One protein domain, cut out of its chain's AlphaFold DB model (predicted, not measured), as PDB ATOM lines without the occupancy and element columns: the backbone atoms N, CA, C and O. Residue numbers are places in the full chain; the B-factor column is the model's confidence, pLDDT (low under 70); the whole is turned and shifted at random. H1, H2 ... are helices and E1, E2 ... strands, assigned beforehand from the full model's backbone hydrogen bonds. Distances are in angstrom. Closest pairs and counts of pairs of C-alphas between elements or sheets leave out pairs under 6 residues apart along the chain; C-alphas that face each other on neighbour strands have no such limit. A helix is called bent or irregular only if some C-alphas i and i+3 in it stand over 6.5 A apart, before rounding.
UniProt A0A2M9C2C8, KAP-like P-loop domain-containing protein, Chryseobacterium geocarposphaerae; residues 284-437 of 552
ATOM      1  N   ILE A 284      19.504 -27.092 -83.712       88.31
ATOM      2  CA  ILE A 284      20.788 -27.825 -83.692       88.31
ATOM      3  C   ILE A 284      20.630 -29.275 -83.194       88.31
ATOM      4  O   ILE A 284      21.352 -30.182 -83.620       88.31
ATOM      5  N   ARG A 285      19.692 -29.518 -82.271       89.06
ATOM      6  CA  ARG A 285      19.437 -30.853 -81.717       89.06
ATOM      7  C   ARG A 285      18.864 -31.838 -82.741       89.06
ATOM      8  O   ARG A 285      19.100 -33.027 -82.565       89.06
ATOM      9  N   ASP A 286      18.208 -31.350 -83.792       90.25
ATOM     10  CA  ASP A 286      17.476 -32.167 -84.768       90.25
ATOM     11  C   ASP A 286      18.407 -32.851 -85.785       90.25
ATOM     12  O   ASP A 286      18.005 -33.795 -86.462       90.25
ATOM     13  N   PHE A 287      19.671 -32.423 -85.861       93.69
ATOM     14  CA  PHE A 287      20.684 -33.040 -86.716       93.69
ATOM     15  C   PHE A 287      21.495 -34.092 -85.955       93.69
ATOM     16  O   PHE A 287      22.007 -33.839 -84.862       93.69
ATOM     17  N   ASP A 288      21.636 -35.266 -86.557       92.75
ATOM     18  CA  ASP A 288      22.401 -36.414 -86.060       92.75
ATOM     19  C   ASP A 288      23.841 -36.446 -86.594       92.75
ATOM     20  O   ASP A 288      24.727 -36.976 -85.926       92.75
ATOM     21  N   THR A 289      24.098 -35.856 -87.765       95.00
ATOM     22  CA  THR A 289      25.423 -35.849 -88.400       95.00
ATOM     23  C   THR A 289      25.922 -34.441 -88.712       95.00
ATOM     24  O   THR A 289      25.143 -33.520 -88.967       95.00
ATOM     25  N   LYS A 290      27.255 -34.302 -88.750       95.94
ATOM     26  CA  LYS A 290      27.951 -33.090 -89.200       95.94
ATOM     27  C   LYS A 290      27.496 -32.665 -90.602       95.94
ATOM     28  O   LYS A 290      27.144 -31.511 -90.792       95.94
ATOM     29  N   ASP A 291      27.437 -33.597 -91.553       96.00
ATOM     30  CA  ASP A 291      27.080 -33.312 -92.952       96.00
ATOM     31  C   ASP A 291      25.681 -32.691 -93.099       96.00
ATOM     32  O   ASP A 291      25.512 -31.683 -93.781       96.00
ATOM     33  N   LYS A 292      24.674 -33.223 -92.395       95.56
ATOM     34  CA  LYS A 292      23.313 -32.667 -92.438       95.56
ATOM     35  C   LYS A 292      23.238 -31.277 -91.811       95.56
ATOM     36  O   LYS A 292      22.555 -30.407 -92.343       95.56
ATOM     37  N   PHE A 293      23.952 -31.063 -90.706       96.25
ATOM     38  CA  PHE A 293      24.055 -29.746 -90.082       96.25
ATOM     39  C   PHE A 293      24.740 -28.729 -91.010       96.25
ATOM     40  O   PHE A 293      24.235 -27.624 -91.201       96.25
ATOM     41  N   GLU A 294      25.847 -29.107 -91.648       96.88
ATOM     42  CA  GLU A 294      26.537 -28.250 -92.613       96.88
ATOM     43  C   GLU A 294      25.657 -27.935 -93.829       96.88
ATOM     44  O   GLU A 294      25.561 -26.776 -94.237       96.88
ATOM     45  N   ASN A 295      24.949 -28.930 -94.374       96.88
ATOM     46  CA  ASN A 295      23.992 -28.736 -95.467       96.88
ATOM     47  C   ASN A 295      22.846 -27.798 -95.072       96.88
ATOM     48  O   ASN A 295      22.400 -27.000 -95.898       96.88
ATOM     49  N   TYR A 296      22.401 -27.837 -93.815       96.75
ATOM     50  CA  TYR A 296      21.415 -26.891 -93.304       96.75
ATOM     51  C   TYR A 296      21.938 -25.450 -93.301       96.75
ATOM     52  O   TYR A 296      21.264 -24.548 -93.793       96.75
ATOM     53  N   LEU A 297      23.163 -25.216 -92.823       96.19
ATOM     54  CA  LEU A 297      23.755 -23.874 -92.854       96.19
ATOM     55  C   LEU A 297      24.001 -23.385 -94.288       96.19
ATOM     56  O   LEU A 297      23.718 -22.229 -94.602       96.19
ATOM     57  N   ARG A 298      24.432 -24.276 -95.192       96.56
ATOM     58  CA  ARG A 298      24.529 -23.972 -96.629       96.56
ATOM     59  C   ARG A 298      23.173 -23.589 -97.221       96.56
ATOM     60  O   ARG A 298      23.113 -22.667 -98.031       96.56
ATOM     61  N   LEU A 299      22.094 -24.257 -96.812       95.88
ATOM     62  CA  LEU A 299      20.733 -23.929 -97.236       95.88
ATOM     63  C   LEU A 299      20.335 -22.513 -96.799       95.88
ATOM     64  O   LEU A 299      19.798 -21.772 -97.618       95.88
ATOM     65  N   LEU A 300      20.627 -22.113 -95.555       94.88
ATOM     66  CA  LEU A 300      20.333 -20.755 -95.078       94.88
ATOM     67  C   LEU A 300      21.059 -19.696 -95.921       94.88
ATOM     68  O   LEU A 300      20.424 -18.763 -96.404       94.88
ATOM     69  N   PHE A 301      22.358 -19.877 -96.174       94.75
ATOM     70  CA  PHE A 301      23.131 -18.950 -97.011       94.75
ATOM     71  C   PHE A 301      22.625 -18.914 -98.459       94.75
ATOM     72  O   PHE A 301      22.510 -17.844 -99.053       94.75
ATOM     73  N   TYR A 302      22.250 -20.068 -99.013       93.75
ATOM     74  CA  TYR A 302      21.651 -20.140-100.344       93.75
ATOM     75  C   TYR A 302      20.328 -19.366-100.430       93.75
ATOM     76  O   TYR A 302      20.127 -18.617-101.385       93.75
ATOM     77  N   LEU A 303      19.440 -19.525 -99.443       92.31
ATOM     78  CA  LEU A 303      18.154 -18.824 -99.392       92.31
ATOM     79  C   LEU A 303      18.330 -17.315 -99.207       92.31
ATOM     80  O   LEU A 303      17.654 -16.546 -99.885       92.31
ATOM     81  N   GLY A 304      19.264 -16.895 -98.354       91.62
ATOM     82  CA  GLY A 304      19.598 -15.484 -98.179       91.62
ATOM     83  C   GLY A 304      20.123 -14.841 -99.465       91.62
ATOM     84  O   GLY A 304      19.655 -13.784 -99.880       91.62
ATOM     85  N   ALA A 305      21.033 -15.518-100.169       90.94
ATOM     86  CA  ALA A 305      21.531 -15.049-101.462       90.94
ATOM     87  C   ALA A 305      20.453 -15.051-102.564       90.94
ATOM     88  O   ALA A 305      20.537 -14.265-103.511       90.94
ATOM     89  N   LEU A 306      19.464 -15.944-102.478       89.50
ATOM     90  CA  LEU A 306      18.324 -15.992-103.394       89.50
ATOM     91  C   LEU A 306      17.374 -14.805-103.162       89.50
ATOM     92  O   LEU A 306      16.968 -14.162-104.129       89.50
ATOM     93  N   GLU A 307      17.087 -14.475-101.900       87.31
ATOM     94  CA  GLU A 307      16.267 -13.323-101.500       87.31
ATOM     95  C   GLU A 307      16.798 -11.999-102.068       87.31
ATOM     96  O   GLU A 307      16.042 -11.220-102.645       87.31
ATOM     97  N   GLU A 308      18.113 -11.775-101.995       84.12
ATOM     98  CA  GLU A 308      18.742 -10.555-102.529       84.12
ATOM     99  C   GLU A 308      18.597 -10.415-104.052       84.12
ATOM    100  O   GLU A 308      18.569  -9.304-104.587       84.12
ATOM    101  N   LYS A 309      18.509 -11.539-104.771       82.25
ATOM    102  CA  LYS A 309      18.391 -11.547-106.236       82.25
ATOM    103  C   LYS A 309      16.962 -11.318-106.704       82.25
ATOM    104  O   LYS A 309      16.758 -10.734-107.768       82.25
ATOM    105  N   GLU A 310      15.979 -11.759-105.932       79.44
ATOM    106  CA  GLU A 310      14.576 -11.734-106.322       79.44
ATOM    107  C   GLU A 310      13.737 -10.975-105.287       79.44
ATOM    108  O   GLU A 310      13.189 -11.538-104.341       79.44
ATOM    109  N   ARG A 311      13.562  -9.669-105.524       59.22
ATOM    110  CA  ARG A 311      12.857  -8.736-104.621       59.22
ATOM    111  C   ARG A 311      11.392  -9.095-104.292       59.22
ATOM    112  O   ARG A 311      10.809  -8.452-103.428       59.22
ATOM    113  N   ASN A 312      10.793 -10.095-104.949       61.78
ATOM    114  CA  ASN A 312       9.378 -10.473-104.812       61.78
ATOM    115  C   ASN A 312       9.155 -11.879-104.219       61.78
ATOM    116  O   ASN A 312       8.096 -12.468-104.424       61.78
ATOM    117  N   LEU A 313      10.126 -12.446-103.499       62.97
ATOM    118  CA  LEU A 313      10.064 -13.852-103.078       62.97
ATOM    119  C   LEU A 313       9.058 -14.202-101.967       62.97
ATOM    120  O   LEU A 313       8.943 -15.380-101.633       62.97
ATOM    121  N   ASN A 314       8.311 -13.245-101.397       67.44
ATOM    122  CA  ASN A 314       7.443 -13.476-100.225       67.44
ATOM    123  C   ASN A 314       8.149 -14.305 -99.123       67.44
ATOM    124  O   ASN A 314       7.531 -15.113 -98.434       67.44
ATOM    125  N   PHE A 315       9.462 -14.121 -98.984       76.62
ATOM    126  CA  PHE A 315      10.342 -14.840 -98.073       76.62
ATOM    127  C   PHE A 315      11.364 -13.847 -97.528       76.62
ATOM    128  O   PHE A 315      11.861 -13.016 -98.283       76.62
ATOM    129  N   HIS A 316      11.644 -13.940 -96.229       81.88
ATOM    130  CA  HIS A 316      12.674 -13.149 -95.571       81.88
ATOM    131  C   HIS A 316      13.454 -14.017 -94.586       81.88
ATOM    132  O   HIS A 316      12.861 -14.620 -93.676       81.88
ATOM    133  N   LEU A 317      14.772 -14.080 -94.764       86.69
ATOM    134  CA  LEU A 317      15.663 -14.763 -93.841       86.69
ATOM    135  C   LEU A 317      16.138 -13.806 -92.746       86.69
ATOM    136  O   LEU A 317      16.863 -12.847 -93.002       86.69
ATOM    137  N   ASP A 318      15.767 -14.109 -91.507       87.19
ATOM    138  CA  ASP A 318      16.129 -13.295 -90.358       87.19
ATOM    139  C   ASP A 318      17.577 -13.534 -89.913       87.19
ATOM    140  O   ASP A 318      17.978 -14.668 -89.630       87.19
ATOM    141  N   PHE A 319      18.357 -12.460 -89.802       88.50
ATOM    142  CA  PHE A 319      19.753 -12.540 -89.380       88.50
ATOM    143  C   PHE A 319      19.915 -13.003 -87.928       88.50
ATOM    144  O   PHE A 319      20.870 -13.723 -87.651       88.50
ATOM    145  N   ASP A 320      18.968 -12.710 -87.028       86.50
ATOM    146  CA  ASP A 320      18.984 -13.239 -85.654       86.50
ATOM    147  C   ASP A 320      18.833 -14.758 -85.619       86.50
ATOM    148  O   ASP A 320      19.349 -15.458 -84.743       86.50
ATOM    149  N   TYR A 321      18.064 -15.303 -86.558       87.94
ATOM    150  CA  TYR A 321      17.934 -16.744 -86.676       87.94
ATOM    151  C   TYR A 321      19.216 -17.374 -87.208       87.94
ATOM    152  O   TYR A 321      19.689 -18.347 -86.620       87.94
ATOM    153  N   VAL A 322      19.813 -16.796 -88.255       91.12
ATOM    154  CA  VAL A 322      21.082 -17.306 -88.786       91.12
ATOM    155  C   VAL A 322      22.188 -17.231 -87.729       91.12
ATOM    156  O   VAL A 322      22.873 -18.232 -87.527       91.12
ATOM    157  N   ASP A 323      22.304 -16.120 -86.993       89.38
ATOM    158  CA  ASP A 323      23.253 -15.973 -85.881       89.38
ATOM    159  C   ASP A 323      23.054 -17.068 -84.820       89.38
ATOM    160  O   ASP A 323      23.978 -17.809 -84.480       89.38
ATOM    161  N   ARG A 324      21.811 -17.310 -84.381       88.00
ATOM    162  CA  ARG A 324      21.511 -18.411 -83.447       88.00
ATOM    163  C   ARG A 324      21.856 -19.794 -83.991       88.00
ATOM    164  O   ARG A 324      22.144 -20.682 -83.185       88.00
ATOM    165  N   CYS A 325      21.797 -20.007 -85.302       91.19
ATOM    166  CA  CYS A 325      22.160 -21.276 -85.932       91.19
ATOM    167  C   CYS A 325      23.675 -21.486 -86.016       91.19
ATOM    168  O   CYS A 325      24.113 -22.634 -85.931       91.19
ATOM    169  N   ILE A 326      24.459 -20.412 -86.162       92.12
ATOM    170  CA  ILE A 326      25.926 -20.487 -86.253       92.12
ATOM    171  C   ILE A 326      26.635 -20.270 -84.907       92.12
ATOM    172  O   ILE A 326      27.795 -20.640 -84.742       92.12
ATOM    173  N   SER A 327      25.949 -19.687 -83.923       88.88
ATOM    174  CA  SER A 327      26.532 -19.364 -82.624       88.88
ATOM    175  C   SER A 327      26.963 -20.628 -81.875       88.88
ATOM    176  O   SER A 327      26.145 -21.490 -81.518       88.88
ATOM    177  N   ASN A 328      28.262 -20.707 -81.590       89.06
ATOM    178  CA  ASN A 328      28.901 -21.789 -80.847       89.06
ATOM    179  C   ASN A 328      28.959 -21.521 -79.331       89.06
ATOM    180  O   ASN A 328      29.853 -22.010 -78.651       89.06
ATOM    181  N   TYR A 329      27.992 -20.775 -78.791       86.12
ATOM    182  CA  TYR A 329      27.876 -20.520 -77.353       86.12
ATOM    183  C   TYR A 329      28.030 -21.816 -76.523       86.12
ATOM    184  O   TYR A 329      27.429 -22.847 -76.854       86.12
ATOM    185  N   GLU A 330      28.872 -21.770 -75.484       86.50
ATOM    186  CA  GLU A 330      29.269 -22.908 -74.627       86.50
ATOM    187  C   GLU A 330      29.885 -24.108 -75.386       86.50
ATOM    188  O   GLU A 330      29.878 -25.263 -74.923       86.50
ATOM    189  N   SER A 331      30.439 -23.851 -76.574       89.19
ATOM    190  CA  SER A 331      31.000 -24.856 -77.478       89.19
ATOM    191  C   SER A 331      29.994 -25.940 -77.902       89.19
ATOM    192  O   SER A 331      30.355 -27.087 -78.170       89.19
ATOM    193  N   ARG A 332      28.693 -25.612 -77.944       90.81
ATOM    194  CA  ARG A 332      27.618 -26.590 -78.204       90.81
ATOM    195  C   ARG A 332      27.690 -27.233 -79.596       90.81
ATOM    196  O   ARG A 332      27.344 -28.405 -79.741       90.81
ATOM    197  N   ILE A 333      28.128 -26.486 -80.614       94.12
ATOM    198  CA  ILE A 333      28.205 -26.961 -82.004       94.12
ATOM    199  C   ILE A 333      29.504 -27.739 -82.204       94.12
ATOM    200  O   ILE A 333      29.471 -28.878 -82.677       94.12
ATOM    201  N   SER A 334      30.634 -27.162 -81.784       93.94
ATOM    202  CA  SER A 334      31.950 -27.789 -81.910       93.94
ATOM    203  C   SER A 334      32.003 -29.132 -81.174       93.94
ATOM    204  O   SER A 334      32.449 -30.125 -81.750       93.94
ATOM    205  N   LYS A 335      31.464 -29.223 -79.948       93.75
ATOM    206  CA  LYS A 335      31.373 -30.486 -79.192       93.75
ATOM    207  C   LYS A 335      30.502 -31.528 -79.893       93.75
ATOM    208  O   LYS A 335      30.868 -32.699 -79.904       93.75
ATOM    209  N   LYS A 336      29.364 -31.126 -80.471       95.00
ATOM    210  CA  LYS A 336      28.407 -32.065 -81.074       95.00
ATOM    211  C   LYS A 336      28.870 -32.603 -82.430       95.00
ATOM    212  O   LYS A 336      28.728 -33.797 -82.672       95.00
ATOM    213  N   PHE A 337      29.400 -31.749 -83.308       96.81
ATOM    214  CA  PHE A 337      29.663 -32.120 -84.707       96.81
ATOM    215  C   PHE A 337      31.142 -32.143 -85.102       96.81
ATOM    216  O   PHE A 337      31.473 -32.742 -86.122       96.81
ATOM    217  N   TYR A 338      32.026 -31.538 -84.305       96.00
ATOM    218  CA  TYR A 338      33.446 -31.358 -84.638       96.00
ATOM    219  C   TYR A 338      34.384 -31.927 -83.560       96.00
ATOM    220  O   TYR A 338      35.550 -31.556 -83.487       96.00
ATOM    221  N   GLY A 339      33.891 -32.791 -82.664       93.06
ATOM    222  CA  GLY A 339      34.714 -33.403 -81.609       93.06
ATOM    223  C   GLY A 339      35.368 -32.396 -80.650       93.06
ATOM    224  O   GLY A 339      36.408 -32.690 -80.070       93.06
ATOM    225  N   GLY A 340      34.792 -31.199 -80.508       91.62
ATOM    226  CA  GLY A 340      35.354 -30.084 -79.737       91.62
ATOM    227  C   GLY A 340      36.328 -29.192 -80.517       91.62
ATOM    228  O   GLY A 340      36.816 -28.211 -79.963       91.62
ATOM    229  N   ASN A 341      36.597 -29.475 -81.795       93.00
ATOM    230  CA  ASN A 341      37.496 -28.678 -82.623       93.00
ATOM    231  C   ASN A 341      36.805 -27.408 -83.151       93.00
ATOM    232  O   ASN A 341      36.149 -27.415 -84.194       93.00
ATOM    233  N   VAL A 342      36.969 -26.297 -82.429       92.19
ATOM    234  CA  VAL A 342      36.414 -24.985 -82.810       92.19
ATOM    235  C   VAL A 342      37.017 -24.473 -84.122       92.19
ATOM    236  O   VAL A 342      36.307 -23.876 -84.927       92.19
ATOM    237  N   GLN A 343      38.297 -24.752 -84.390       92.00
ATOM    238  CA  GLN A 343      38.967 -24.284 -85.609       92.00
ATOM    239  C   GLN A 343      38.416 -24.961 -86.865       92.00
ATOM    240  O   GLN A 343      38.226 -24.309 -87.887       92.00
ATOM    241  N   GLU A 344      38.099 -26.252 -86.792       95.19
ATOM    242  CA  GLU A 344      37.457 -26.956 -87.905       95.19
ATOM    243  C   GLU A 344      36.067 -26.381 -88.208       95.19
ATOM    244  O   GLU A 344      35.719 -26.187 -89.375       95.19
ATOM    245  N   TYR A 345      35.299 -26.033 -87.169       95.75
ATOM    246  CA  TYR A 345      34.006 -25.376 -87.352       95.75
ATOM    247  C   TYR A 345      34.149 -23.968 -87.951       95.75
ATOM    248  O   TYR A 345      33.432 -23.621 -88.891       95.75
ATOM    249  N   ARG A 346      35.123 -23.185 -87.473       94.19
ATOM    250  CA  ARG A 346      35.470 -21.869 -88.029       94.19
ATOM    251  C   ARG A 346      35.806 -21.951 -89.514       94.19
ATOM    252  O   ARG A 346      35.255 -21.189 -90.302       94.19
ATOM    253  N   VAL A 347      36.655 -22.899 -89.922       95.31
ATOM    254  CA  VAL A 347      37.010 -23.113 -91.339       95.31
ATOM    255  C   VAL A 347      35.767 -23.401 -92.181       95.31
ATOM    256  O   VAL A 347      35.620 -22.848 -93.274       95.31
ATOM    257  N   PHE A 348      34.844 -24.223 -91.674       97.31
ATOM    258  CA  PHE A 348      33.575 -24.463 -92.353       97.31
ATOM    259  C   PHE A 348      32.740 -23.178 -92.487       97.31
ATOM    260  O   PHE A 348      32.281 -22.881 -93.592       97.31
ATOM    261  N   LEU A 349      32.571 -22.394 -91.418       95.88
ATOM    262  CA  LEU A 349      31.811 -21.140 -91.473       95.88
ATOM    263  C   LEU A 349      32.423 -20.147 -92.458       95.88
ATOM    264  O   LEU A 349      31.707 -19.625 -93.308       95.88
ATOM    265  N   LEU A 350      33.742 -19.949 -92.413       95.56
ATOM    266  CA  LEU A 350      34.467 -19.115 -93.375       95.56
ATOM    267  C   LEU A 350      34.202 -19.564 -94.819       95.56
ATOM    268  O   LEU A 350      34.001 -18.731 -95.701       95.56
ATOM    269  N   SER A 351      34.109 -20.873 -95.064       96.00
ATOM    270  CA  SER A 351      33.798 -21.406 -96.395       96.00
ATOM    271  C   SER A 351      32.429 -20.966 -96.936       96.00
ATOM    272  O   SER A 351      32.268 -20.886 -98.152       96.00
ATOM    273  N   LEU A 352      31.453 -20.660 -96.068       95.81
ATOM    274  CA  LEU A 352      30.139 -20.154 -96.487       95.81
ATOM    275  C   LEU A 352      30.239 -18.747 -97.090       95.81
ATOM    276  O   LEU A 352      29.487 -18.429 -98.006       95.81
ATOM    277  N   PHE A 353      31.192 -17.944 -96.617       94.19
ATOM    278  CA  PHE A 353      31.445 -16.591 -97.107       94.19
ATOM    279  C   PHE A 353      32.357 -16.596 -98.339       94.19
ATOM    280  O   PHE A 353      32.018 -16.033 -99.377       94.19
ATOM    281  N   TYR A 354      33.503 -17.283 -98.269       92.56
ATOM    282  CA  TYR A 354      34.519 -17.231 -99.329       92.56
ATOM    283  C   TYR A 354      34.148 -18.008-100.604       92.56
ATOM    284  O   TYR A 354      34.645 -17.676-101.678       92.56
ATOM    285  N   TYR A 355      33.264 -19.012-100.528       89.62
ATOM    286  CA  TYR A 355      32.762 -19.729-101.715       89.62
ATOM    287  C   TYR A 355      31.418 -19.213-102.233       89.62
ATOM    288  O   TYR A 355      30.836 -19.803-103.150       89.62
ATOM    289  N   ALA A 356      30.911 -18.118-101.664       88.00
ATOM    290  CA  ALA A 356      29.733 -17.457-102.186       88.00
ATOM    291  C   ALA A 356      29.969 -16.934-103.611       88.00
ATOM    292  O   ALA A 356      31.096 -16.742-104.075       88.00
ATOM    293  N   LYS A 357      28.875 -16.715-104.339       86.56
ATOM    294  CA  LYS A 357      28.943 -16.147-105.687       86.56
ATOM    295  C   LYS A 357      28.842 -14.629-105.597       86.56
ATOM    296  O   LYS A 357      27.929 -14.116-104.952       86.56
ATOM    297  N   PHE A 358      29.713 -13.933-106.325       83.00
ATOM    298  CA  PHE A 358      29.583 -12.499-106.584       83.00
ATOM    299  C   PHE A 358      28.124 -12.145-106.961       83.00
ATOM    300  O   PHE A 358      27.512 -12.900-107.734       83.00
ATOM    301  N   PRO A 359      27.526 -11.055-106.429       86.31
ATOM    302  CA  PRO A 359      28.147  -9.915-105.730       86.31
ATOM    303  C   PRO A 359      28.107  -9.937-104.185       86.31
ATOM    304  O   PRO A 359      28.131  -8.871-103.578       86.31
ATOM    305  N   TYR A 360      28.015 -11.106-103.536       89.62
ATOM    306  CA  TYR A 360      28.189 -11.250-102.072       89.62
ATOM    307  C   TYR A 360      27.269 -10.381-101.183       89.62
ATOM    308  O   TYR A 360      27.624 -10.025-100.055       89.62
ATOM    309  N   ILE A 361      26.100  -9.970-101.691       89.00
ATOM    310  CA  ILE A 361      25.234  -8.993-101.006       89.00
ATOM    311  C   ILE A 361      24.766  -9.541 -99.657       89.00
ATOM    312  O   ILE A 361      24.896  -8.858 -98.640       89.00
ATOM    313  N   PHE A 362      24.250 -10.773 -99.649       92.06
ATOM    314  CA  PHE A 362      23.744 -11.412 -98.439       92.06
ATOM    315  C   PHE A 362      24.869 -11.608 -97.420       92.06
ATOM    316  O   PHE A 362      24.745 -11.185 -96.272       92.06
ATOM    317  N   GLU A 363      25.990 -12.175 -97.867       93.38
ATOM    318  CA  GLU A 363      27.170 -12.478 -97.061       93.38
ATOM    319  C   GLU A 363      27.727 -11.217 -96.390       93.38
ATOM    320  O   GLU A 363      28.007 -11.211 -95.193       93.38
ATOM    321  N   THR A 364      27.799 -10.107 -97.127       90.94
ATOM    322  CA  THR A 364      28.252  -8.823 -96.581       90.94
ATOM    323  C   THR A 364      27.279  -8.291 -95.533       90.94
ATOM    324  O   THR A 364      27.694  -7.867 -94.455       90.94
ATOM    325  N   ARG A 365      25.968  -8.329 -95.806       90.88
ATOM    326  CA  ARG A 365      24.950  -7.836 -94.864       90.88
ATOM    327  C   ARG A 365      24.943  -8.629 -93.561       90.88
ATOM    328  O   ARG A 365      24.874  -8.015 -92.496       90.88
ATOM    329  N   ILE A 366      25.052  -9.955 -93.631       91.81
ATOM    330  CA  ILE A 366      25.119 -10.778 -92.425       91.81
ATOM    331  C   ILE A 366      26.452 -10.598 -91.692       91.81
ATOM    332  O   ILE A 366      26.447 -10.498 -90.472       91.81
ATOM    333  N   CYS A 367      27.582 -10.424 -92.383       92.06
ATOM    334  CA  CYS A 367      28.850 -10.067 -91.737       92.06
ATOM    335  C   CYS A 367      28.748  -8.772 -90.920       92.06
ATOM    336  O   CYS A 367      29.198  -8.732 -89.776       92.06
ATOM    337  N   LYS A 368      28.102  -7.727 -91.455       90.00
ATOM    338  CA  LYS A 368      27.844  -6.488 -90.695       90.00
ATOM    339  C   LYS A 368      26.981  -6.735 -89.464       90.00
ATOM    340  O   LYS A 368      27.221  -6.121 -88.427       90.00
ATOM    341  N   TYR A 369      25.970  -7.594 -89.599       89.94
ATOM    342  CA  TYR A 369      25.102  -7.982 -88.493       89.94
ATOM    343  C   TYR A 369      25.910  -8.657 -87.381       89.94
ATOM    344  O   TYR A 369      25.918  -8.193 -86.243       89.94
ATOM    345  N   LEU A 370      26.673  -9.687 -87.747       90.12
ATOM    346  CA  LEU A 370      27.507 -10.457 -86.831       90.12
ATOM    347  C   LEU A 370      28.590  -9.592 -86.179       90.12
ATOM    348  O   LEU A 370      28.838  -9.735 -84.989       90.12
ATOM    349  N   TYR A 371      29.183  -8.632 -86.899       90.12
ATOM    350  CA  TYR A 371      30.221  -7.752 -86.346       90.12
ATOM    351  C   TYR A 371      29.766  -7.002 -85.085       90.12
ATOM    352  O   TYR A 371      30.569  -6.776 -84.178       90.12
ATOM    353  N   LYS A 372      28.478  -6.636 -85.014       83.44
ATOM    354  CA  LYS A 372      27.895  -5.984 -83.834       83.44
ATOM    355  C   LYS A 372      27.763  -6.931 -82.637       83.44
ATOM    356  O   LYS A 372      27.846  -6.464 -81.504       83.44
ATOM    357  N   GLY A 373      27.518  -8.216 -82.891       75.94
ATOM    358  CA  GLY A 373      27.223  -9.231 -81.877       75.94
ATOM    359  C   GLY A 373      28.415 -10.082 -81.433       75.94
ATOM    360  O   GLY A 373      28.344 -10.688 -80.369       75.94
ATOM    361  N   VAL A 374      29.505 -10.132 -82.205       75.62
ATOM    362  CA  VAL A 374      30.714 -10.898 -81.850       75.62
ATOM    363  C   VAL A 374      31.469 -10.205 -80.712       75.62
ATOM    364  O   VAL A 374      31.803  -9.019 -80.804       75.62
ATOM    365  N   TYR A 375      31.767 -10.960 -79.650       65.31
ATOM    366  CA  TYR A 375      32.488 -10.479 -78.466       65.31
ATOM    367  C   TYR A 375      33.975 -10.879 -78.454       65.31
ATOM    368  O   TYR A 375      34.697 -10.419 -77.572       65.31
ATOM    369  N   ASP A 376      34.430 -11.675 -79.432       66.75
ATOM    370  CA  ASP A 376      35.781 -12.251 -79.518       66.75
ATOM    371  C   ASP A 376      36.111 -13.157 -78.311       66.75
ATOM    372  O   ASP A 376      37.188 -13.080 -77.717       66.75
ATOM    373  N   SER A 377      35.160 -14.014 -77.927       66.69
ATOM    374  CA  SER A 377      35.351 -15.030 -76.884       66.69
ATOM    375  C   SER A 377      36.102 -16.266 -77.409       66.69
ATOM    376  O   SER A 377      36.079 -16.552 -78.604       66.69
ATOM    377  N   GLU A 378      36.746 -17.043 -76.526       63.25
ATOM    378  CA  GLU A 378      37.428 -18.297 -76.915       63.25
ATOM    379  C   GLU A 378      36.469 -19.354 -77.499       63.25
ATOM    380  O   GLU A 378      36.902 -20.245 -78.232       63.25
ATOM    381  N   ASP A 379      35.171 -19.246 -77.201       67.06
ATOM    382  CA  ASP A 379      34.120 -20.130 -77.715       67.06
ATOM    383  C   ASP A 379      33.519 -19.645 -79.051       67.06
ATOM    384  O   ASP A 379      32.780 -20.399 -79.703       67.06
ATOM    385  N   ASP A 380      33.825 -18.414 -79.481       74.94
ATOM    386  CA  ASP A 380      33.258 -17.820 -80.692       74.94
ATOM    387  C   ASP A 380      33.802 -18.525 -81.942       74.94
ATOM    388  O   ASP A 380      35.006 -18.701 -82.140       74.94
ATOM    389  N   ALA A 381      32.891 -18.931 -82.829       80.56
ATOM    390  CA  ALA A 381      33.267 -19.627 -84.057       80.56
ATOM    391  C   ALA A 381      33.826 -18.686 -85.138       80.56
ATOM    392  O   ALA A 381      34.545 -19.139 -86.023       80.56
ATOM    393  N   LEU A 382      33.498 -17.394 -85.068       89.38
ATOM    394  CA  LEU A 382      34.010 -16.334 -85.938       89.38
ATOM    395  C   LEU A 382      34.515 -15.189 -85.066       89.38
ATOM    396  O   LEU A 382      33.848 -14.815 -84.104       89.38
ATOM    397  N   THR A 383      35.655 -14.608 -85.429       90.38
ATOM    398  CA  THR A 383      36.187 -13.413 -84.763       90.38
ATOM    399  C   THR A 383      35.835 -12.145 -85.536       90.38
ATOM    400  O   THR A 383      35.530 -12.174 -86.731       90.38
ATOM    401  N   LYS A 384      35.953 -10.979 -84.895       90.75
ATOM    402  CA  LYS A 384      35.869  -9.691 -85.598       90.75
ATOM    403  C   LYS A 384      36.902  -9.580 -86.711       90.75
ATOM    404  O   LYS A 384      36.621  -8.941 -87.721       90.75
ATOM    405  N   GLN A 385      38.078 -10.187 -86.541       92.50
ATOM    406  CA  GLN A 385      39.104 -10.198 -87.582       92.50
ATOM    407  C   GLN A 385      38.658 -10.998 -88.812       92.50
ATOM    408  O   GLN A 385      38.796 -10.483 -89.913       92.50
ATOM    409  N   ASP A 386      38.027 -12.168 -88.639       93.50
ATOM    410  CA  ASP A 386      37.468 -12.938 -89.767       93.50
ATOM    411  C   ASP A 386      36.499 -12.102 -90.605       93.50
ATOM    412  O   ASP A 386      36.529 -12.121 -91.837       93.50
ATOM    413  N   ILE A 387      35.630 -11.355 -89.919       93.94
ATOM    414  CA  ILE A 387      34.631 -10.503 -90.561       93.94
ATOM    415  C   ILE A 387      35.308  -9.355 -91.316       93.94
ATOM    416  O   ILE A 387      34.935  -9.072 -92.454       93.94
ATOM    417  N   LYS A 388      36.310  -8.705 -90.709       95.00
ATOM    418  CA  LYS A 388      37.091  -7.645 -91.364       95.00
ATOM    419  C   LYS A 388      37.788  -8.169 -92.618       95.00
ATOM    420  O   LYS A 388      37.675  -7.542 -93.668       95.00
ATOM    421  N   ASP A 389      38.437  -9.325 -92.521       96.00
ATOM    422  CA  ASP A 389      39.157  -9.948 -93.632       96.00
ATOM    423  C   ASP A 389      38.211 -10.265 -94.797       96.00
ATOM    424  O   ASP A 389      38.516  -9.944 -95.947       96.00
ATOM    425  N   PHE A 390      37.021 -10.810 -94.509       95.62
ATOM    426  CA  PHE A 390      36.024 -11.086 -95.543       95.62
ATOM    427  C   PHE A 390      35.481  -9.809 -96.199       95.62
ATOM    428  O   PHE A 390      35.357  -9.753 -97.421       95.62
ATOM    429  N   VAL A 391      35.192  -8.763 -95.419       95.00
ATOM    430  CA  VAL A 391      34.719  -7.477 -95.961       95.00
ATOM    431  C   VAL A 391      35.767  -6.843 -96.883       95.00
ATOM    432  O   VAL A 391      35.417  -6.308 -97.934       95.00
ATOM    433  N   VAL A 392      37.054  -6.937 -96.538       96.00
ATOM    434  CA  VAL A 392      38.152  -6.484 -97.409       96.00
ATOM    435  C   VAL A 392      38.263  -7.346 -98.667       96.00
ATOM    436  O   VAL A 392      38.470  -6.811 -99.758       96.00
ATOM    437  N   TYR A 393      38.123  -8.667 -98.534       95.25
ATOM    438  CA  TYR A 393      38.122  -9.599 -99.662       95.25
ATOM    439  C   TYR A 393      36.996  -9.295-100.660       95.25
ATOM    440  O   TYR A 393      37.247  -9.209-101.862       95.25
ATOM    441  N   GLU A 394      35.775  -9.075-100.171       93.31
ATOM    442  CA  GLU A 394      34.611  -8.741-100.995       93.31
ATOM    443  C   GLU A 394      34.813  -7.427-101.752       93.31
ATOM    444  O   GLU A 394      34.698  -7.401-102.981       93.31
ATOM    445  N   PHE A 395      35.213  -6.371-101.038       93.62
ATOM    446  CA  PHE A 395      35.458  -5.057-101.626       93.62
ATOM    447  C   PHE A 395      36.523  -5.116-102.724       93.62
ATOM    448  O   PHE A 395      36.350  -4.552-103.805       93.62
ATOM    449  N   ARG A 396      37.618  -5.848-102.473       94.19
ATOM    450  CA  ARG A 396      38.694  -6.056-103.447       94.19
ATOM    451  C   ARG A 396      38.190  -6.759-104.703       94.19
ATOM    452  O   ARG A 396      38.404  -6.246-105.797       94.19
ATOM    453  N   ASN A 397      37.507  -7.894-104.554       91.56
ATOM    454  CA  ASN A 397      36.996  -8.653-105.697       91.56
ATOM    455  C   ASN A 397      36.003  -7.836-106.522       91.56
ATOM    456  O   ASN A 397      35.995  -7.930-107.748       91.56
ATOM    457  N   PHE A 398      35.175  -7.021-105.865       90.00
ATOM    458  CA  PHE A 398      34.271  -6.124-106.570       90.00
ATOM    459  C   PHE A 398      35.044  -5.089-107.387       90.00
ATOM    460  O   PHE A 398      34.743  -4.905-108.561       90.00
ATOM    461  N   ILE A 399      36.070  -4.460-106.809       90.25
ATOM    462  CA  ILE A 399      36.898  -3.472-107.516       90.25
ATOM    463  C   ILE A 399      37.616  -4.070-108.728       90.25
ATOM    464  O   ILE A 399      37.800  -3.380-109.731       90.25
ATOM    465  N   GLU A 400      38.021  -5.337-108.680       88.62
ATOM    466  CA  GLU A 400      38.682  -5.984-109.819       88.62
ATOM    467  C   GLU A 400      37.775  -6.014-111.058       88.62
ATOM    468  O   GLU A 400      38.210  -5.639-112.152       88.62
ATOM    469  N   VAL A 401      36.502  -6.371-110.871       87.44
ATOM    470  CA  VAL A 401      35.529  -6.560-111.959       87.44
ATOM    471  C   VAL A 401      34.620  -5.355-112.206       87.44
ATOM    472  O   VAL A 401      33.813  -5.398-113.132       87.44
ATOM    473  N   MET A 402      34.707  -4.299-111.392       85.38
ATOM    474  CA  MET A 402      33.804  -3.156-111.516       85.38
ATOM    475  C   MET A 402      34.012  -2.400-112.833       85.38
ATOM    476  O   MET A 402      35.136  -2.083-113.231       85.38
ATOM    477  N   GLU A 403      32.894  -2.024-113.442       85.69
ATOM    478  CA  GLU A 403      32.800  -0.910-114.379       85.69
ATOM    479  C   GLU A 403      32.175   0.271-113.629       85.69
ATOM    480  O   GLU A 403      31.277   0.086-112.798       85.69
ATOM    481  N   TYR A 404      32.676   1.488-113.860       78.38
ATOM    482  CA  TYR A 404      32.165   2.674-113.176       78.38
ATOM    483  C   TYR A 404      30.857   3.125-113.840       78.38
ATOM    484  O   TYR A 404      30.846   3.972-114.730       78.38
ATOM    485  N   ASP A 405      29.756   2.516-113.409       69.56
ATOM    486  CA  ASP A 405      28.385   2.884-113.759       69.56
ATOM    487  C   ASP A 405      27.498   2.855-112.494       69.56
ATOM    488  O   ASP A 405      27.739   2.066-111.578       69.56
ATOM    489  N   ASN A 406      26.481   3.722-112.448       53.09
ATOM    490  CA  ASN A 406      25.326   3.680-111.541       53.09
ATOM    491  C   ASN A 406      25.609   3.450-110.034       53.09
ATOM    492  O   ASN A 406      25.212   2.424-109.491       53.09
ATOM    493  N   ASN A 407      26.227   4.407-109.321       61.12
ATOM    494  CA  ASN A 407      26.392   4.414-107.842       61.12
ATOM    495  C   ASN A 407      27.072   3.176-107.207       61.12
ATOM    496  O   ASN A 407      27.201   3.103-105.982       61.12
ATOM    497  N   ASN A 408      27.571   2.238-108.017       74.25
ATOM    498  CA  ASN A 408      28.058   0.935-107.568       74.25
ATOM    499  C   ASN A 408      29.207   1.037-106.554       74.25
ATOM    500  O   ASN A 408      29.280   0.230-105.628       74.25
ATOM    501  N   PHE A 409      30.075   2.048-106.685       87.75
ATOM    502  CA  PHE A 409      31.173   2.278-105.744       87.75
ATOM    503  C   PHE A 409      30.689   2.747-104.366       87.75
ATOM    504  O   PHE A 409      31.090   2.171-103.357       87.75
ATOM    505  N   PHE A 410      29.831   3.767-104.295       88.69
ATOM    506  CA  PHE A 410      29.365   4.311-103.014       88.69
ATOM    507  C   PHE A 410      28.496   3.304-102.263       88.69
ATOM    508  O   PHE A 410      28.637   3.152-101.048       88.69
ATOM    509  N   ASP A 411      27.647   2.567-102.981       87.06
ATOM    510  CA  ASP A 411      26.844   1.492-102.404       87.06
ATOM    511  C   ASP A 411      27.729   0.366-101.870       87.06
ATOM    512  O   ASP A 411      27.508  -0.127-100.765       87.06
ATOM    513  N   LEU A 412      28.764  -0.029-102.614       87.94
ATOM    514  CA  LEU A 412      29.766  -0.974-102.129       87.94
ATOM    515  C   LEU A 412      30.501  -0.436-100.891       87.94
ATOM    516  O   LEU A 412      30.541  -1.115 -99.873       87.94
ATOM    517  N   PHE A 413      31.022   0.789-100.930       92.50
ATOM    518  CA  PHE A 413      31.759   1.394 -99.817       92.50
ATOM    519  C   PHE A 413      30.919   1.443 -98.537       92.50
ATOM    520  O   PHE A 413      31.369   1.058 -97.453       92.50
ATOM    521  N   ASN A 414      29.658   1.858 -98.658       90.19
ATOM    522  CA  ASN A 414      28.723   1.876 -97.540       90.19
ATOM    523  C   ASN A 414      28.395   0.454 -97.054       90.19
ATOM    524  O   ASN A 414      28.248   0.236 -95.847       90.19
ATOM    525  N   ARG A 415      28.314  -0.538 -97.952       87.56
ATOM    526  CA  ARG A 415      28.171  -1.953 -97.572       87.56
ATOM    527  C   ARG A 415      29.390  -2.437 -96.788       87.56
ATOM    528  O   ARG A 415      29.189  -3.001 -95.718       87.56
ATOM    529  N   SER A 416      30.605  -2.101 -97.197       92.25
ATOM    530  CA  SER A 416      31.843  -2.507 -96.514       92.25
ATOM    531  C   SER A 416      32.178  -1.683 -95.260       92.25
ATOM    532  O   SER A 416      33.137  -1.983 -94.553       92.25
ATOM    533  N   THR A 417      31.381  -0.659 -94.937       92.19
ATOM    534  CA  THR A 417      31.507   0.100 -93.684       92.19
ATOM    535  C   THR A 417      30.866  -0.664 -92.524       92.19
ATOM    536  O   THR A 417      29.672  -0.984 -92.560       92.19
ATOM    537  N   LEU A 418      31.650  -0.937 -91.481       92.69
ATOM    538  CA  LEU A 418      31.211  -1.616 -90.260       92.69
ATOM    539  C   LEU A 418      30.714  -0.604 -89.216       92.69
ATOM    540  O   LEU A 418      30.933   0.598 -89.347       92.69
ATOM    541  N   LEU A 419      30.044  -1.088 -88.171       87.56
ATOM    542  CA  LEU A 419      29.598  -0.268 -87.042       87.56
ATOM    543  C   LEU A 419      30.217  -0.797 -85.754       87.56
ATOM    544  O   LEU A 419      30.119  -1.985 -85.461       87.56
ATOM    545  N   GLU A 420      30.852   0.085 -84.990       83.56
ATOM    546  CA  GLU A 420      31.489  -0.249 -83.722       83.56
ATOM    547  C   GLU A 420      30.823   0.508 -82.574       83.56
ATOM    548  O   GLU A 420      30.611   1.721 -82.651       83.56
ATOM    549  N   ASN A 421      30.519  -0.220 -81.501       79.38
ATOM    550  CA  ASN A 421      30.049   0.366 -80.255       79.38
ATOM    551  C   ASN A 421      31.237   0.965 -79.501       79.38
ATOM    552  O   ASN A 421      32.237   0.283 -79.275       79.38
ATOM    553  N   TYR A 422      31.117   2.215 -79.067       74.12
ATOM    554  CA  TYR A 422      32.107   2.857 -78.213       74.12
ATOM    555  C   TYR A 422      31.438   3.598 -77.054       74.12
ATOM    556  O   TYR A 422      30.322   4.111 -77.171       74.12
ATOM    557  N   GLN A 423      32.136   3.645 -75.920       68.19
ATOM    558  CA  GLN A 423      31.759   4.482 -74.785       68.19
ATOM    559  C   GLN A 423      32.431   5.844 -74.931       68.19
ATOM    560  O   GLN A 423      33.637   5.925 -75.163       68.19
ATOM    561  N   GLN A 424      31.649   6.914 -74.796       63.06
ATOM    562  CA  GLN A 424      32.168   8.282 -74.851       63.06
ATOM    563  C   GLN A 424      33.020   8.612 -73.615       63.06
ATOM    564  O   GLN A 424      34.024   9.309 -73.729       63.06
ATOM    565  N   GLU A 425      32.647   8.063 -72.456       70.12
ATOM    566  CA  GLU A 425      33.378   8.176 -71.194       70.12
ATOM    567  C   GLU A 425      33.449   6.813 -70.497       70.12
ATOM    568  O   GLU A 425      32.451   6.083 -70.428       70.12
ATOM    569  N   ILE A 426      34.630   6.488 -69.962       63.84
ATOM    570  CA  ILE A 426      34.878   5.261 -69.195       63.84
ATOM    571  C   ILE A 426      33.951   5.257 -67.971       63.84
ATOM    572  O   ILE A 426      34.050   6.131 -67.114       63.84
ATOM    573  N   GLY A 427      33.060   4.265 -67.885       62.62
ATOM    574  CA  GLY A 427      32.106   4.114 -66.777       62.62
ATOM    575  C   GLY A 427      30.707   4.689 -67.029       62.62
ATOM    576  O   GLY A 427      29.844   4.575 -66.160       62.62
ATOM    577  N   SER A 428      30.447   5.266 -68.208       71.69
ATOM    578  CA  SER A 428      29.083   5.623 -68.618       71.69
ATOM    579  C   SER A 428      28.311   4.395 -69.130       71.69
ATOM    580  O   SER A 428      28.859   3.535 -69.815       71.69
ATOM    581  N   ASN A 429      27.008   4.320 -68.837       73.88
ATOM    582  CA  ASN A 429      26.108   3.298 -69.401       73.88
ATOM    583  C   ASN A 429      25.580   3.674 -70.801       73.88
ATOM    584  O   ASN A 429      24.652   3.039 -71.303       73.88
ATOM    585  N   VAL A 430      26.134   4.722 -71.420       71.56
ATOM    586  CA  VAL A 430      25.692   5.227 -72.721       71.56
ATOM    587  C   VAL A 430      26.672   4.756 -73.790       71.56
ATOM    588  O   VAL A 430      27.848   5.119 -73.783       71.56
ATOM    589  N   TRP A 431      26.166   3.939 -74.707       71.62
ATOM    590  CA  TRP A 431      26.911   3.417 -75.845       71.62
ATOM    591  C   TRP A 431      26.503   4.163 -77.108       71.62
ATOM    592  O   TRP A 431      25.315   4.362 -77.358       71.62
ATOM    593  N   TYR A 432      27.494   4.552 -77.903       78.62
ATOM    594  CA  TYR A 432      27.293   5.180 -79.201       78.62
ATOM    595  C   TYR A 432      27.797   4.253 -80.303       78.62
ATOM    596  O   TYR A 432      28.776   3.530 -80.118       78.62
ATOM    597  N   GLU A 433      27.141   4.295 -81.459       82.44
ATOM    598  CA  GLU A 433      27.619   3.625 -82.666       82.44
ATOM    599  C   GLU A 433      28.461   4.606 -83.489       82.44
ATOM    600  O   GLU A 433      28.039   5.738 -83.736       82.44
ATOM    601  N   ARG A 434      29.643   4.174 -83.938       86.12
ATOM    602  CA  ARG A 434      30.429   4.885 -84.955       86.12
ATOM    603  C   ARG A 434      30.668   4.008 -86.171       86.12
ATOM    604  O   ARG A 434      30.829   2.795 -86.051       86.12
ATOM    605  N   GLU A 435      30.744   4.646 -87.332       90.06
ATOM    606  CA  GLU A 435      31.225   3.998 -88.548       90.06
ATOM    607  C   GLU A 435      32.701   3.616 -88.387       90.06
ATOM    608  O   GLU A 435      33.539   4.435 -88.001       90.06
ATOM    609  N   LEU A 436      33.016   2.362 -88.699       92.56
ATOM    610  CA  LEU A 436      34.370   1.845 -88.799       92.56
ATOM    611  C   LEU A 436      34.664   1.538 -90.266       92.56
ATOM    612  O   LEU A 436      34.111   0.605 -90.851       92.56
ATOM    613  N   ILE A 437      35.577   2.316 -90.838       94.69
ATOM    614  CA  ILE A 437      36.086   2.120 -92.195       94.69
ATOM    615  C   ILE A 437      37.495   1.557 -92.073       94.69
ATOM    616  O   ILE A 437      38.378   2.203 -91.502       94.69
TER     617      ILE A 437
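AT A GLANCE: This is residues 284 to 437 of the 552 residues of the protein "KAP-like P-loop domain-containing protein" of Chryseobacterium geocarposphaerae (UniProt A0A2M9C2C8). A helical body is built round H5: H6 and H7 pack along it, H1 crosses its first end, H2 packs across it, and H4 bridges H1 and H6, with H3 at H4's start. A narrow two-stranded arm, the antiparallel hairpin E1 - E2, leaves this body beside H5. The 154 printed residues hold seven named helices, then two named strands; the class is mostly helix. The whole is compact, with a radius of gyration of the C-alphas of 16.9 A and spans of 48 by 45 by 31 A.

IN THESE COORDINATES: Find C-alpha 290 at (27.951, -33.090, -89.200); from there H1 runs 29.1 A to 309. Next come H2, residues 319 to 326, H3, 329 to 337, irregular with C-alphas 330 and 333 8.5 A apart, H4, 342 to 354, and H5, 361 to 373. H6, 384 to 401, covers 26.5 A, and H7 is 408 to 416. E1, 418 to 423, and E2, 431 to 436, follow; E2 ends at (34.370, 1.845, -88.799).

HOW THE PARTS SIT: Start at the hub, H5. With residues 361 to 363 alone it touches H1, at a steep tilt of 66 degrees; look at C-alphas Ala 305 and Phe 362, the closest, 5.2 A apart. H5 and H6 form a helical hairpin, closest at C-alphas Cys 367 and Ile 387, 5.9 A. In E1 and E2, N 420 and O 434 are 2.9 A apart, within hydrogen-bond range. Every O i to N i+4 pair is within range in H2 and H7, against 15 of 16 in H1, 3 of 5 in H3, 8 of 9 in H4, 7 of 9 in H5 and 13 of 14 in H6.

THE WHOLE: The farthest C-alphas, Gly 339 and Asp 405, are 48.9 A apart. The printed part has no cut, and no link is long. Residues 402 to 407 stand free. Look for pLDDT under 70 at 311 to 314, 375 to 379, 405 to 407, 423 to 424 and 426 to 427.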